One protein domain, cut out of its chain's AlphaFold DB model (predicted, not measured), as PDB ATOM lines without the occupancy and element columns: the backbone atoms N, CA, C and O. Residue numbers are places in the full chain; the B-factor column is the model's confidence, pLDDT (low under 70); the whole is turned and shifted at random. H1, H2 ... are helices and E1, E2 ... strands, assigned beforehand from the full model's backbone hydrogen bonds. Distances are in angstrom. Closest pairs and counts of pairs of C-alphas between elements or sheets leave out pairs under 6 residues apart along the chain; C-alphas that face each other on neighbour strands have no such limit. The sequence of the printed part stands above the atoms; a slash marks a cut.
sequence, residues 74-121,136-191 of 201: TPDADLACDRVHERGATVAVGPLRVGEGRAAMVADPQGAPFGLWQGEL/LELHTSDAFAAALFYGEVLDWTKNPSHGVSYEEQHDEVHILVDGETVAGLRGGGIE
ATOM      1  N   THR A  74     212.972 189.453 143.155       92.06
ATOM      2  CA  THR A  74     211.730 190.224 143.053       92.06
ATOM      3  C   THR A  74     211.183 190.532 144.449       92.06
ATOM      4  O   THR A  74     211.255 189.675 145.333       92.06
ATOM      5  N   PRO A  75     210.627 191.733 144.687       91.25
ATOM      6  CA  PRO A  75     209.942 192.041 145.939       91.25
ATOM      7  C   PRO A  75     208.619 191.277 146.079       91.25
ATOM      8  O   PRO A  75     208.157 191.077 147.200       91.25
ATOM      9  N   ASP A  76     208.028 190.844 144.960       93.44
ATOM     10  CA  ASP A  76     206.738 190.160 144.895       93.44
ATOM     11  C   ASP A  76     206.763 189.102 143.780       93.44
ATOM     12  O   ASP A  76     206.852 189.417 142.588       93.44
ATOM     13  N   ALA A  77     206.750 187.826 144.171       95.38
ATOM     14  CA  ALA A  77     206.794 186.715 143.228       95.38
ATOM     15  C   ALA A  77     205.463 186.493 142.494       95.38
ATOM     16  O   ALA A  77     205.503 186.040 141.352       95.38
ATOM     17  N   ASP A  78     204.315 186.813 143.105       96.50
ATOM     18  CA  ASP A  78     203.008 186.671 142.447       96.50
ATOM     19  C   ASP A  78     202.889 187.716 141.334       96.50
ATOM     20  O   ASP A  78     202.695 187.356 140.175       96.50
ATOM     21  N   LEU A  79     203.169 188.985 141.649       95.38
ATOM     22  CA  LEU A  79     203.141 190.069 140.663       95.38
ATOM     23  C   LEU A  79     204.120 189.833 139.504       95.38
ATOM     24  O   LEU A  79     203.809 190.119 138.348       95.38
ATOM     25  N   ALA A  80     205.319 189.324 139.790       95.50
ATOM     26  CA  ALA A  80     206.282 189.000 138.744       95.50
ATOM     27  C   ALA A  80     205.793 187.843 137.849       95.50
ATOM     28  O   ALA A  80     205.976 187.900 136.634       95.50
ATOM     29  N   CYS A  81     205.129 186.828 138.413       97.44
ATOM     30  CA  CYS A  81     204.527 185.741 137.633       97.44
ATOM     31  C   CYS A  81     203.340 186.213 136.784       97.44
ATOM     32  O   CYS A  81     203.214 185.776 135.638       97.44
ATOM     33  N   ASP A  82     202.522 187.133 137.297       97.00
ATOM     34  CA  ASP A  82     201.442 187.761 136.529       97.00
ATOM     35  C   ASP A  82     202.014 188.510 135.320       97.00
ATOM     36  O   ASP A  82     201.589 188.283 134.187       97.00
ATOM     37  N   ARG A  83     203.075 189.307 135.523       96.19
ATOM     38  CA  ARG A  83     203.773 190.005 134.430       96.19
ATOM     39  C   ARG A  83     204.323 189.046 133.375       96.19
ATOM     40  O   ARG A  83     204.274 189.382 132.192       96.19
ATOM     41  N   VAL A  84     204.855 187.890 133.784       97.44
ATOM     42  CA  VAL A  84     205.309 186.831 132.865       97.44
ATOM     43  C   VAL A  84     204.131 186.326 132.025       97.44
ATOM     44  O   VAL A  84     204.228 186.303 130.798       97.44
ATOM     45  N   HIS A  85     203.004 185.989 132.656       95.00
ATOM     46  CA  HIS A  85     201.806 185.503 131.960       95.00
ATOM     47  C   HIS A  85     201.237 186.527 130.970       95.00
ATOM     48  O   HIS A  85     200.951 186.191 129.821       95.00
ATOM     49  N   GLU A  86     201.114 187.787 131.388       96.38
ATOM     50  CA  GLU A  86     200.606 188.887 130.557       96.38
ATOM     51  C   GLU A  86     201.427 189.101 129.275       96.38
ATOM     52  O   GLU A  86     200.909 189.610 128.283       96.38
ATOM     53  N   ARG A  87     202.699 188.687 129.279       96.06
ATOM     54  CA  ARG A  87     203.641 188.820 128.156       96.06
ATOM     55  C   ARG A  87     203.733 187.571 127.283       96.06
ATOM     56  O   ARG A  87     204.631 187.471 126.451       96.06
ATOM     57  N   GLY A  88     202.823 186.614 127.466       94.25
ATOM     58  CA  GLY A  88     202.785 185.378 126.679       94.25
ATOM     59  C   GLY A  88     203.924 184.405 126.993       94.25
ATOM     60  O   GLY A  88     204.178 183.491 126.213       94.25
ATOM     61  N   ALA A  89     204.610 184.602 128.119       97.44
ATOM     62  CA  ALA A  89     205.649 183.716 128.614       97.44
ATOM     63  C   ALA A  89     205.057 182.665 129.572       97.44
ATOM     64  O   ALA A  89     203.884 182.711 129.944       97.44
ATOM     65  N   THR A  90     205.861 181.673 129.956       97.12
ATOM     66  CA  THR A  90     205.376 180.508 130.710       97.12
ATOM     67  C   THR A  90     205.753 180.597 132.182       97.12
ATOM     68  O   THR A  90     206.920 180.780 132.512       97.12
ATOM     69  N   VAL A  91     204.790 180.350 133.073       96.62
ATOM     70  CA  VAL A  91     205.052 180.015 134.482       96.62
ATOM     71  C   VAL A  91     204.893 178.508 134.645       96.62
ATOM     72  O   VAL A  91     203.780 177.992 134.668       96.62
ATOM     73  N   ALA A  92     206.012 177.785 134.699       92.00
ATOM     74  CA  ALA A  92     206.012 176.324 134.741       92.00
ATOM     75  C   ALA A  92     205.759 175.787 136.156       92.00
ATOM     76  O   ALA A  92     205.097 174.765 136.331       92.00
ATOM     77  N   VAL A  93     206.311 176.460 137.168       90.31
ATOM     78  CA  VAL A  93     206.198 176.066 138.576       90.31
ATOM     79  C   VAL A  93     206.109 177.309 139.453       90.31
ATOM     80  O   VAL A  93     206.894 178.239 139.285       90.31
ATOM     81  N   GLY A  94     205.233 177.273 140.457       89.50
ATOM     82  CA  GLY A  94     205.121 178.323 141.467       89.50
ATOM     83  C   GLY A  94     204.260 179.516 141.031       89.50
ATOM     84  O   GLY A  94     203.511 179.393 140.062       89.50
ATOM     85  N   PRO A  95     204.326 180.639 141.768       94.62
ATOM     86  CA  PRO A  95     205.230 180.886 142.892       94.62
ATOM     87  C   PRO A  95     204.860 180.074 144.143       94.62
ATOM     88  O   PRO A  95     203.720 180.066 144.606       94.62
ATOM     89  N   LEU A  96     205.839 179.378 144.721       92.62
ATOM     90  CA  LEU A  96     205.657 178.507 145.886       92.62
ATOM     91  C   LEU A  96     206.681 178.809 146.977       92.62
ATOM     92  O   LEU A  96     207.768 179.316 146.699       92.62
ATOM     93  N   ARG A  97     206.329 178.511 148.232       91.44
ATOM     94  CA  ARG A  97     207.216 178.728 149.382       91.44
ATOM     95  C   ARG A  97     208.393 177.750 149.338       91.44
ATOM     96  O   ARG A  97     208.180 176.545 149.235       91.44
ATOM     97  N   VAL A  98     209.612 178.271 149.461       87.94
ATOM     98  CA  VAL A  98     210.865 177.505 149.529       87.94
ATOM     99  C   VAL A  98     211.673 178.034 150.710       87.94
ATOM    100  O   VAL A  98     212.195 179.147 150.664       87.94
ATOM    101  N   GLY A  99     211.740 177.259 151.795       86.06
ATOM    102  CA  GLY A  99     212.246 177.757 153.077       86.06
ATOM    103  C   GLY A  99     211.451 178.984 153.541       86.06
ATOM    104  O   GLY A  99     210.222 178.947 153.611       86.06
ATOM    105  N   GLU A 100     212.160 180.080 153.808       86.62
ATOM    106  CA  GLU A 100     211.572 181.380 154.165       86.62
ATOM    107  C   GLU A 100     211.346 182.314 152.959       86.62
ATOM    108  O   GLU A 100     210.818 183.410 153.124       86.62
ATOM    109  N   GLY A 101     211.706 181.885 151.744       90.75
ATOM    110  CA  GLY A 101     211.472 182.628 150.506       90.75
ATOM    111  C   GLY A 101     210.338 182.055 149.654       90.75
ATOM    112  O   GLY A 101     209.647 181.099 150.028       90.75
ATOM    113  N   ARG A 102     210.152 182.635 148.467       94.00
ATOM    114  CA  ARG A 102     209.257 182.134 147.419       94.00
ATOM    115  C   ARG A 102     209.990 182.068 146.089       94.00
ATOM    116  O   ARG A 102     210.731 182.984 145.744       94.00
ATOM    117  N   ALA A 103     209.754 180.991 145.350       93.50
ATOM    118  CA  ALA A 103     210.370 180.754 144.055       93.50
ATOM    119  C   ALA A 103     209.325 180.443 142.987       93.50
ATOM    120  O   ALA A 103     208.338 179.755 143.261       93.50
ATOM    121  N   ALA A 104     209.594 180.881 141.762       95.75
ATOM    122  CA  ALA A 104     208.908 180.411 140.568       95.75
ATOM    123  C   ALA A 104     209.928 179.994 139.505       95.75
ATOM    124  O   ALA A 104     210.991 180.603 139.391       95.75
ATOM    125  N   MET A 105     209.588 178.970 138.725       94.50
ATOM    126  CA  MET A 105     210.313 178.588 137.515       94.50
ATOM    127  C   MET A 105     209.487 179.023 136.318       94.50
ATOM    128  O   MET A 105     208.336 178.607 136.160       94.50
ATOM    129  N   VAL A 106     210.088 179.848 135.479       96.69
ATOM    130  CA  VAL A 106     209.434 180.487 134.345       96.69
ATOM    131  C   VAL A 106     210.272 180.289 133.085       96.69
ATOM    132  O   VAL A 106     211.441 179.908 133.162       96.69
ATOM    133  N   ALA A 107     209.681 180.516 131.920       96.12
ATOM    134  CA  ALA A 107     210.387 180.536 130.648       96.12
ATOM    135  C   ALA A 107     209.930 181.725 129.817       96.12
ATOM    136  O   ALA A 107     208.736 182.019 129.789       96.12
ATOM    137  N   ASP A 108     210.880 182.399 129.173       96.31
ATOM    138  CA  ASP A 108     210.609 183.529 128.287       96.31
ATOM    139  C   ASP A 108     209.816 183.091 127.030       96.31
ATOM    140  O   ASP A 108     209.571 181.893 126.834       96.31
ATOM    141  N   PRO A 109     209.395 184.023 126.158       95.00
ATOM    142  CA  PRO A 109     208.644 183.679 124.948       95.00
ATOM    143  C   PRO A 109     209.378 182.752 123.963       95.00
ATOM    144  O   PRO A 109     208.728 182.113 123.137       95.00
ATOM    145  N   GLN A 110     210.711 182.657 124.034       92.31
ATOM    146  CA  GLN A 110     211.518 181.728 123.232       92.31
ATOM    147  C   GLN A 110     211.796 180.405 123.959       92.31
ATOM    148  O   GLN A 110     212.461 179.515 123.427       92.31
ATOM    149  N   GLY A 111     211.252 180.247 125.164       92.06
ATOM    150  CA  GLY A 111     211.386 179.057 125.982       92.06
ATOM    151  C   GLY A 111     212.655 179.028 126.825       92.06
ATOM    152  O   GLY A 111     212.912 177.986 127.423       92.06
ATOM    153  N   ALA A 112     213.430 180.118 126.911       93.31
ATOM    154  CA  ALA A 112     214.610 180.194 127.762       93.31
ATOM    155  C   ALA A 112     214.185 180.246 129.240       93.31
ATOM    156  O   ALA A 112     213.533 181.199 129.677       93.31
ATOM    157  N   PRO A 113     214.523 179.227 130.042       93.56
ATOM    158  CA  PRO A 113     213.982 179.112 131.392       93.56
ATOM    159  C   PRO A 113     214.879 179.757 132.460       93.56
ATOM    160  O   PRO A 113     216.094 179.523 132.519       93.56
ATOM    161  N   PHE A 114     214.246 180.500 133.363       95.38
ATOM    162  CA  PHE A 114     214.855 181.244 134.464       95.38
ATOM    163  C   PHE A 114     213.992 181.159 135.731       95.38
ATOM    164  O   PHE A 114     212.862 180.667 135.710       95.38
ATOM    165  N   GLY A 115     214.550 181.586 136.858       95.56
ATOM    166  CA  GLY A 115     213.880 181.596 138.148       95.56
ATOM    167  C   GLY A 115     213.556 183.007 138.631       95.56
ATOM    168  O   GLY A 115     214.311 183.949 138.390       95.56
ATOM    169  N   LEU A 116     212.459 183.139 139.368       96.44
ATOM    170  CA  LEU A 116     212.142 184.322 140.165       96.44
ATOM    171  C   LEU A 116     212.295 183.967 141.641       96.44
ATOM    172  O   LEU A 116     211.846 182.898 142.058       96.44
ATOM    173  N   TRP A 117     212.919 184.847 142.419       94.94
ATOM    174  CA  TRP A 117     213.146 184.646 143.845       94.94
ATOM    175  C   TRP A 117     212.711 185.857 144.667       94.94
ATOM    176  O   TRP A 117     213.199 186.968 144.462       94.94
ATOM    177  N   GLN A 118     211.840 185.623 145.645       94.31
ATOM    178  CA  GLN A 118     211.448 186.596 146.659       94.31
ATOM    179  C   GLN A 118     211.950 186.128 148.027       94.31
ATOM    180  O   GLN A 118     211.525 185.083 148.521       94.31
ATOM    181  N   GLY A 119     212.823 186.912 148.656       90.31
ATOM    182  CA  GLY A 119     213.381 186.629 149.980       90.31
ATOM    183  C   GLY A 119     214.899 186.775 150.021       90.31
ATOM    184  O   GLY A 119     215.528 187.190 149.049       90.31
ATOM    185  N   GLU A 120     215.499 186.407 151.149       85.12
ATOM    186  CA  GLU A 120     216.951 186.481 151.323       85.12
ATOM    187  C   GLU A 120     217.665 185.250 150.747       85.12
ATOM    188  O   GLU A 120     217.167 184.125 150.812       85.12
ATOM    189  N   LEU A 121     218.859 185.476 150.201       81.31
ATOM    190  CA  LEU A 121     219.788 184.451 149.718       81.31
ATOM    191  C   LEU A 121     221.118 184.549 150.477       81.31
ATOM    192  O   LEU A 121     221.367 185.560 151.145       81.31
ATOM    193  N   LEU A 136     226.560 185.664 132.993       86.81
ATOM    194  CA  LEU A 136     225.236 185.241 132.567       86.81
ATOM    195  C   LEU A 136     224.976 185.801 131.178       86.81
ATOM    196  O   LEU A 136     224.945 187.016 130.995       86.81
ATOM    197  N   GLU A 137     224.788 184.907 130.215       90.38
ATOM    198  CA  GLU A 137     224.550 185.277 128.825       90.38
ATOM    199  C   GLU A 137     223.348 184.508 128.274       90.38
ATOM    200  O   GLU A 137     223.339 183.274 128.266       90.38
ATOM    201  N   LEU A 138     222.321 185.235 127.831       91.62
ATOM    202  CA  LEU A 138     221.200 184.662 127.095       91.62
ATOM    203  C   LEU A 138     221.540 184.620 125.609       91.62
ATOM    204  O   LEU A 138     221.820 185.653 125.014       91.62
ATOM    205  N   HIS A 139     221.429 183.447 124.997       90.88
ATOM    206  CA  HIS A 139     221.429 183.306 123.544       90.88
ATOM    207  C   HIS A 139     219.980 183.229 123.066       90.88
ATOM    208  O   HIS A 139     219.247 182.325 123.465       90.88
ATOM    209  N   THR A 140     219.571 184.181 122.235       90.00
ATOM    210  CA  THR A 140     218.187 184.374 121.780       90.00
ATOM    211  C   THR A 140     218.180 184.688 120.290       90.00
ATOM    212  O   THR A 140     219.135 185.251 119.763       90.00
ATOM    213  N   SER A 141     217.098 184.361 119.583       88.38
ATOM    214  CA  SER A 141     216.962 184.769 118.181       88.38
ATOM    215  C   SER A 141     216.752 186.276 118.007       88.38
ATOM    216  O   SER A 141     216.884 186.769 116.894       88.38
ATOM    217  N   ASP A 142     216.399 186.990 119.082       88.81
ATOM    218  CA  ASP A 142     216.135 188.433 119.090       88.81
ATOM    219  C   ASP A 142     216.498 189.008 120.470       88.81
ATOM    220  O   ASP A 142     215.773 188.818 121.457       88.81
ATOM    221  N   ALA A 143     217.661 189.662 120.561       89.75
ATOM    222  CA  ALA A 143     218.160 190.235 121.812       89.75
ATOM    223  C   ALA A 143     217.338 191.440 122.272       89.75
ATOM    224  O   ALA A 143     217.140 191.627 123.473       89.75
ATOM    225  N   PHE A 144     216.816 192.231 121.335       87.56
ATOM    226  CA  PHE A 144     216.033 193.416 121.650       87.56
ATOM    227  C   PHE A 144     214.657 193.044 122.215       87.56
ATOM    228  O   PHE A 144     214.263 193.551 123.267       87.56
ATOM    229  N   ALA A 145     213.950 192.106 121.578       90.44
ATOM    230  CA  ALA A 145     212.678 191.597 122.086       90.44
ATOM    231  C   ALA A 145     212.841 190.929 123.459       90.44
ATOM    232  O   ALA A 145     212.014 191.139 124.351       90.44
ATOM    233  N   ALA A 146     213.930 190.178 123.662       92.25
ATOM    234  CA  ALA A 146     214.251 189.616 124.968       92.25
ATOM    235  C   ALA A 146     214.489 190.723 126.010       92.25
ATOM    236  O   ALA A 146     213.900 190.683 127.089       92.25
ATOM    237  N   ALA A 147     215.279 191.749 125.689       90.00
ATOM    238  CA  ALA A 147     215.552 192.855 126.602       90.00
ATOM    239  C   ALA A 147     214.281 193.609 127.028       90.00
ATOM    240  O   ALA A 147     214.143 193.947 128.204       90.00
ATOM    241  N   LEU A 148     213.330 193.819 126.109       90.62
ATOM    242  CA  LEU A 148     212.015 194.383 126.434       90.62
ATOM    243  C   LEU A 148     211.239 193.477 127.395       90.62
ATOM    244  O   LEU A 148     210.759 193.944 128.426       90.62
ATOM    245  N   PHE A 149     211.165 192.178 127.096       94.06
ATOM    246  CA  PHE A 149     210.489 191.208 127.957       94.06
ATOM    247  C   PHE A 149     211.062 191.210 129.382       94.06
ATOM    248  O   PHE A 149     210.318 191.400 130.349       94.06
ATOM    249  N   TYR A 150     212.380 191.043 129.525       92.31
ATOM    250  CA  TYR A 150     213.026 191.001 130.836       92.31
ATOM    251  C   TYR A 150     212.928 192.343 131.559       92.31
ATOM    252  O   TYR A 150     212.599 192.363 132.743       92.31
ATOM    253  N   GLY A 151     213.125 193.460 130.853       90.31
ATOM    254  CA  GLY A 151     213.020 194.795 131.434       90.31
ATOM    255  C   GLY A 151     211.633 195.091 132.003       90.31
ATOM    256  O   GLY A 151     211.526 195.722 133.054       90.31
ATOM    257  N   GLU A 152     210.573 194.602 131.364       91.00
ATOM    258  CA  GLU A 152     209.207 194.782 131.849       91.00
ATOM    259  C   GLU A 152     208.813 193.808 132.972       91.00
ATOM    260  O   GLU A 152     208.127 194.206 133.917       91.00
ATOM    261  N   VAL A 153     209.245 192.543 132.904       93.19
ATOM    262  CA  VAL A 153     208.993 191.558 133.971       93.19
ATOM    263  C   VAL A 153     209.736 191.954 135.249       93.19
ATOM    264  O   VAL A 153     209.139 191.987 136.329       93.19
ATOM    265  N   LEU A 154     211.018 192.302 135.113       89.88
ATOM    266  CA  LEU A 154     211.958 192.570 136.207       89.88
ATOM    267  C   LEU A 154     212.026 194.052 136.613       89.88
ATOM    268  O   LEU A 154     212.742 194.402 137.546       89.88
ATOM    269  N   ASP A 155     211.250 194.912 135.951       85.62
ATOM    270  CA  ASP A 155     211.114 196.345 136.248       85.62
ATOM    271  C   ASP A 155     212.430 197.145 136.157       85.62
ATOM    272  O   ASP A 155     212.644 198.108 136.901       85.62
ATOM    273  N   TRP A 156     213.324 196.773 135.232       82.44
ATOM    274  CA  TRP A 156     214.625 197.437 135.065       82.44
ATOM    275  C   TRP A 156     214.494 198.937 134.804       82.44
ATOM    276  O   TRP A 156     215.303 199.714 135.288       82.44
ATOM    277  N   THR A 157     213.450 199.379 134.107       71.38
ATOM    278  CA  THR A 157     213.289 200.795 133.738       71.38
ATOM    279  C   THR A 157     212.836 201.698 134.885       71.38
ATOM    280  O   THR A 157     213.005 202.914 134.799       71.38
ATOM    281  N   LYS A 158     212.265 201.147 135.964       75.44
ATOM    282  CA  LYS A 158     211.802 201.945 137.115       75.44
ATOM    283  C   LYS A 158     212.851 202.113 138.203       75.44
ATOM    284  O   LYS A 158     212.651 202.914 139.117       75.44
ATOM    285  N   ASN A 159     213.945 201.367 138.129       75.38
ATOM    286  CA  ASN A 159     215.006 201.439 139.113       75.38
ATOM    287  C   ASN A 159     216.171 202.278 138.562       75.38
ATOM    288  O   ASN A 159     216.776 201.884 137.567       75.38
ATOM    289  N   PRO A 160     216.519 203.407 139.202       77.00
ATOM    290  CA  PRO A 160     217.560 204.306 138.707       77.00
ATOM    291  C   PRO A 160     218.971 203.698 138.725       77.00
ATOM    292  O   PRO A 160     219.851 204.228 138.054       77.00
ATOM    293  N   SER A 161     219.191 202.610 139.472       76.75
ATOM    294  CA  SER A 161     220.454 201.863 139.468       76.75
ATOM    295  C   SER A 161     220.578 200.901 138.287       76.75
ATOM    296  O   SER A 161     221.669 200.395 138.049       76.75
ATOM    297  N   HIS A 162     219.505 200.629 137.537       79.44
ATOM    298  CA  HIS A 162     219.579 199.764 136.363       79.44
ATOM    299  C   HIS A 162     219.740 200.553 135.075       79.44
ATOM    300  O   HIS A 162     219.149 201.614 134.877       79.44
ATOM    301  N   GLY A 163     220.507 199.971 134.164       75.50
ATOM    302  CA  GLY A 163     220.632 200.435 132.795       75.50
ATOM    303  C   GLY A 163     220.583 199.273 131.815       75.50
ATOM    304  O   GLY A 163     220.800 198.116 132.171       75.50
ATOM    305  N   VAL A 164     220.311 199.605 130.560       79.25
ATOM    306  CA  VAL A 164     220.447 198.690 129.429       79.25
ATOM    307  C   VAL A 164     221.271 199.415 128.373       79.25
ATOM    308  O   VAL A 164     220.927 200.537 127.998       79.25
ATOM    309  N   SER A 165     222.357 198.804 127.908       82.50
ATOM    310  CA  SER A 165     223.110 199.285 126.744       82.50
ATOM    311  C   SER A 165     223.008 198.290 125.597       82.50
ATOM    312  O   SER A 165     222.836 197.096 125.814       82.50
ATOM    313  N   TYR A 166     223.102 198.788 124.368       81.12
ATOM    314  CA  TYR A 166     223.016 197.980 123.158       81.12
ATOM    315  C   TYR A 166     224.273 198.173 122.311       81.12
ATOM    316  O   TYR A 166     224.710 199.305 122.090       81.12
ATOM    317  N   GLU A 167     224.846 197.067 121.848       81.12
ATOM    318  CA  GLU A 167     226.012 197.019 120.978       81.12
ATOM    319  C   GLU A 167     225.612 196.494 119.591       81.12
ATOM    320  O   GLU A 167     225.520 195.290 119.346       81.12
ATOM    321  N   GLU A 168     225.424 197.427 118.652       71.00
ATOM    322  CA  GLU A 168     224.976 197.146 117.278       71.00
ATOM    323  C   GLU A 168     225.864 196.150 116.519       71.00
ATOM    324  O   GLU A 168     225.372 195.383 115.697       71.00
ATOM    325  N   GLN A 169     227.177 196.154 116.771       69.31
ATOM    326  CA  GLN A 169     228.133 195.346 116.001       69.31
ATOM    327  C   GLN A 169     227.991 193.839 116.246       69.31
ATOM    328  O   GLN A 169     228.449 193.047 115.422       69.31
ATOM    329  N   HIS A 170     227.366 193.446 117.358       68.81
ATOM    330  CA  HIS A 170     227.274 192.056 117.798       68.81
ATOM    331  C   HIS A 170     225.848 191.616 118.143       68.81
ATOM    332  O   HIS A 170     225.686 190.510 118.654       68.81
ATOM    333  N   ASP A 171     224.848 192.460 117.858       80.06
ATOM    334  CA  ASP A 171     223.455 192.263 118.278       80.06
ATOM    335  C   ASP A 171     223.376 191.867 119.764       80.06
ATOM    336  O   ASP A 171     222.785 190.858 120.153       80.06
ATOM    337  N   GLU A 172     224.100 192.624 120.595       86.31
ATOM    338  CA  GLU A 172     224.296 192.307 122.004       86.31
ATOM    339  C   GLU A 172     223.668 193.394 122.877       86.31
ATOM    340  O   GLU A 172     223.890 194.588 122.680       86.31
ATOM    341  N   VAL A 173     222.866 192.987 123.854       86.19
ATOM    342  CA  VAL A 173     222.286 193.861 124.870       86.19
ATOM    343  C   VAL A 173     222.945 193.547 126.203       86.19
ATOM    344  O   VAL A 173     223.049 192.393 126.600       86.19
ATOM    345  N   HIS A 174     223.383 194.573 126.917       86.94
ATOM    346  CA  HIS A 174     224.032 194.459 128.219       86.94
ATOM    347  C   HIS A 174     223.138 195.042 129.301       86.94
ATOM    348  O   HIS A 174     222.562 196.119 129.137       86.94
ATOM    349  N   ILE A 175     223.048 194.331 130.419       84.50
ATOM    350  CA  ILE A 175     222.306 194.747 131.605       84.50
ATOM    351  C   ILE A 175     223.304 195.344 132.587       84.50
ATOM    352  O   ILE A 175     224.283 194.691 132.954       84.50
ATOM    353  N   LEU A 176     223.043 196.578 133.006       83.94
ATOM    354  CA  LEU A 176     223.915 197.363 133.868       83.94
ATOM    355  C   LEU A 176     223.286 197.532 135.253       83.94
ATOM    356  O   LEU A 176     222.089 197.805 135.359       83.94
ATOM    357  N   VAL A 177     224.103 197.436 136.298       80.56
ATOM    358  CA  VAL A 177     223.750 197.768 137.685       80.56
ATOM    359  C   VAL A 177     224.802 198.731 138.206       80.56
ATOM    360  O   VAL A 177     225.984 198.409 138.205       80.56
ATOM    361  N   ASP A 178     224.386 199.938 138.585       82.19
ATOM    362  CA  ASP A 178     225.273 201.032 138.999       82.19
ATOM    363  C   ASP A 178     226.415 201.306 137.989       82.19
ATOM    364  O   ASP A 178     227.509 201.733 138.349       82.19
ATOM    365  N   GLY A 179     226.143 201.075 136.698       80.56
ATOM    366  CA  GLY A 179     227.091 201.260 135.592       80.56
ATOM    367  C   GLY A 179     227.971 200.048 135.264       80.56
ATOM    368  O   GLY A 179     228.664 200.086 134.252       80.56
ATOM    369  N   GLU A 180     227.915 198.976 136.056       83.12
ATOM    370  CA  GLU A 180     228.669 197.738 135.831       83.12
ATOM    371  C   GLU A 180     227.822 196.699 135.092       83.12
ATOM    372  O   GLU A 180     226.652 196.491 135.423       83.12
ATOM    373  N   THR A 181     228.402 196.009 134.107       85.12
ATOM    374  CA  THR A 181     227.674 194.966 133.375       85.12
ATOM    375  C   THR A 181     227.552 193.692 134.199       85.12
ATOM    376  O   THR A 181     228.552 193.086 134.581       85.12
ATOM    377  N   VAL A 182     226.315 193.241 134.409       81.75
ATOM    378  CA  VAL A 182     226.012 192.030 135.188       81.75
ATOM    379  C   VAL A 182     225.487 190.876 134.338       81.75
ATOM    380  O   VAL A 182     225.496 189.739 134.790       81.75
ATOM    381  N   ALA A 183     225.012 191.126 133.119       85.69
ATOM    382  CA  ALA A 183     224.556 190.075 132.214       85.69
ATOM    383  C   ALA A 183     224.483 190.575 130.766       85.69
ATOM    384  O   ALA A 183     224.352 191.776 130.520       85.69
ATOM    385  N   GLY A 184     224.539 189.638 129.818       88.38
ATOM    386  CA  GLY A 184     224.394 189.890 128.387       88.38
ATOM    387  C   GLY A 184     223.221 189.127 127.771       88.38
ATOM    388  O   GLY A 184     222.864 188.035 128.213       88.38
ATOM    389  N   LEU A 185     222.631 189.684 126.722       89.31
ATOM    390  CA  LEU A 185     221.739 189.001 125.797       89.31
ATOM    391  C   LEU A 185     222.369 189.114 124.415       89.31
ATOM    392  O   LEU A 185     222.651 190.219 123.966       89.31
ATOM    393  N   ARG A 186     222.590 187.992 123.743       89.19
ATOM    394  CA  ARG A 186     223.159 187.953 122.400       89.19
ATOM    395  C   ARG A 186     222.137 187.406 121.418       89.19
ATOM    396  O   ARG A 186     221.581 186.325 121.628       89.19
ATOM    397  N   GLY A 187     221.920 188.170 120.357       82.81
ATOM    398  CA  GLY A 187     221.099 187.803 119.221       82.81
ATOM    399  C   GLY A 187     221.848 186.904 118.238       82.81
ATOM    400  O   GLY A 187     223.080 186.884 118.183       82.81
ATOM    401  N   GLY A 188     221.098 186.130 117.458       72.38
ATOM    402  CA  GLY A 188     221.633 185.257 116.413       72.38
ATOM    403  C   GLY A 188     221.028 183.857 116.450       72.38
ATOM    404  O   GLY A 188     220.522 183.392 117.468       72.38
ATOM    405  N   GLY A 189     221.051 183.163 115.309       55.06
ATOM    406  CA  GLY A 189     220.543 181.793 115.235       55.06
ATOM    407  C   GLY A 189     221.276 180.887 116.225       55.06
ATOM    408  O   GLY A 189     222.501 180.916 116.291       55.06
ATOM    409  N   ILE A 190     220.538 180.042 116.950       53.66
ATOM    410  CA  ILE A 190     221.080 179.051 117.903       53.66
ATOM    411  C   ILE A 190     222.098 178.098 117.213       53.66
ATOM    412  O   ILE A 190     222.919 177.472 117.878       53.66
ATOM    413  N   GLU A 191     222.099 178.044 115.873       48.97
ATOM    414  CA  GLU A 191     223.028 177.293 115.010       48.97
ATOM    415  C   GLU A 191     224.206 178.110 114.431       48.97
ATOM    416  O   GLU A 191     225.006 177.572 113.660       48.97
TER     417      GLU A 191
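What this domain is: This is residues 74 to 121 and 136 to 191 of the 201 residues of the protein "VOC domain-containing protein" of Streptomyces sp. HPH0547 (UniProt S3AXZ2). Two small sheet-and-helix halves sit end to end along the longest axis: sheet E1 E2 E3 with H1 over one face, and sheet E4 E7 E6 E5 with H2 over one face. They meet where the helices touch. The printed part has 104 residues with two named helices and seven named strands, in the order H1 E1 E2 E3 E4 H2 E5 E6 E7; the first sheet is antiparallel, the second mixed, the class mixed. It is compact, with a radius of gyration of the C-alphas of 14.0 A and spans of 43 by 32 by 22 A.

How they stand to each other: H1, residues 77 to 86, is on the meander of hairpins E1, 90 to 98, E2, 101 to 107, and E3, 113 to 118, at a height of 8.6 A over the sheet. N 92 and O 105 are 2.9 A apart, N 104 and O 116 3.0 A, within hydrogen-bond range. E4, 137 to 140, is parallel to E7, 180 to 187, with N 138 and O 184 at 2.9 A. H2, 143 to 153, touches H1 at a steep tilt of 46 degrees, opposite ways; the closest C-alphas are those of Arg 83 and Val 153, 5.5 A. H2 lies over E7 and E6, 172 to 177, at a height of 8.5 A over the sheet. E6 is antiparallel to E5, 162 to 167, with N 165 and O 174 at 3.0 A, and to E7, with N 175 and O 183 at 2.9 A. In H1 and H2 every O i to N i+4 pair is within range.

Where its parts are: H1 begins at C-alpha 77 (206.794, 186.715, 143.228). E1 is 19.8 A long, E2 20.0 A. E7, 20.8 A, bends by 56 degrees at residue 183 and ends at C-alpha 187 (221.099, 187.803, 119.221).

The domain as a whole: Residues 122 to 135 are not printed; C-alphas 121 and 136 are 18.0 A apart. No link printed whole is long. Residues 169 to 170 and 189 to 191 have pLDDT under 70.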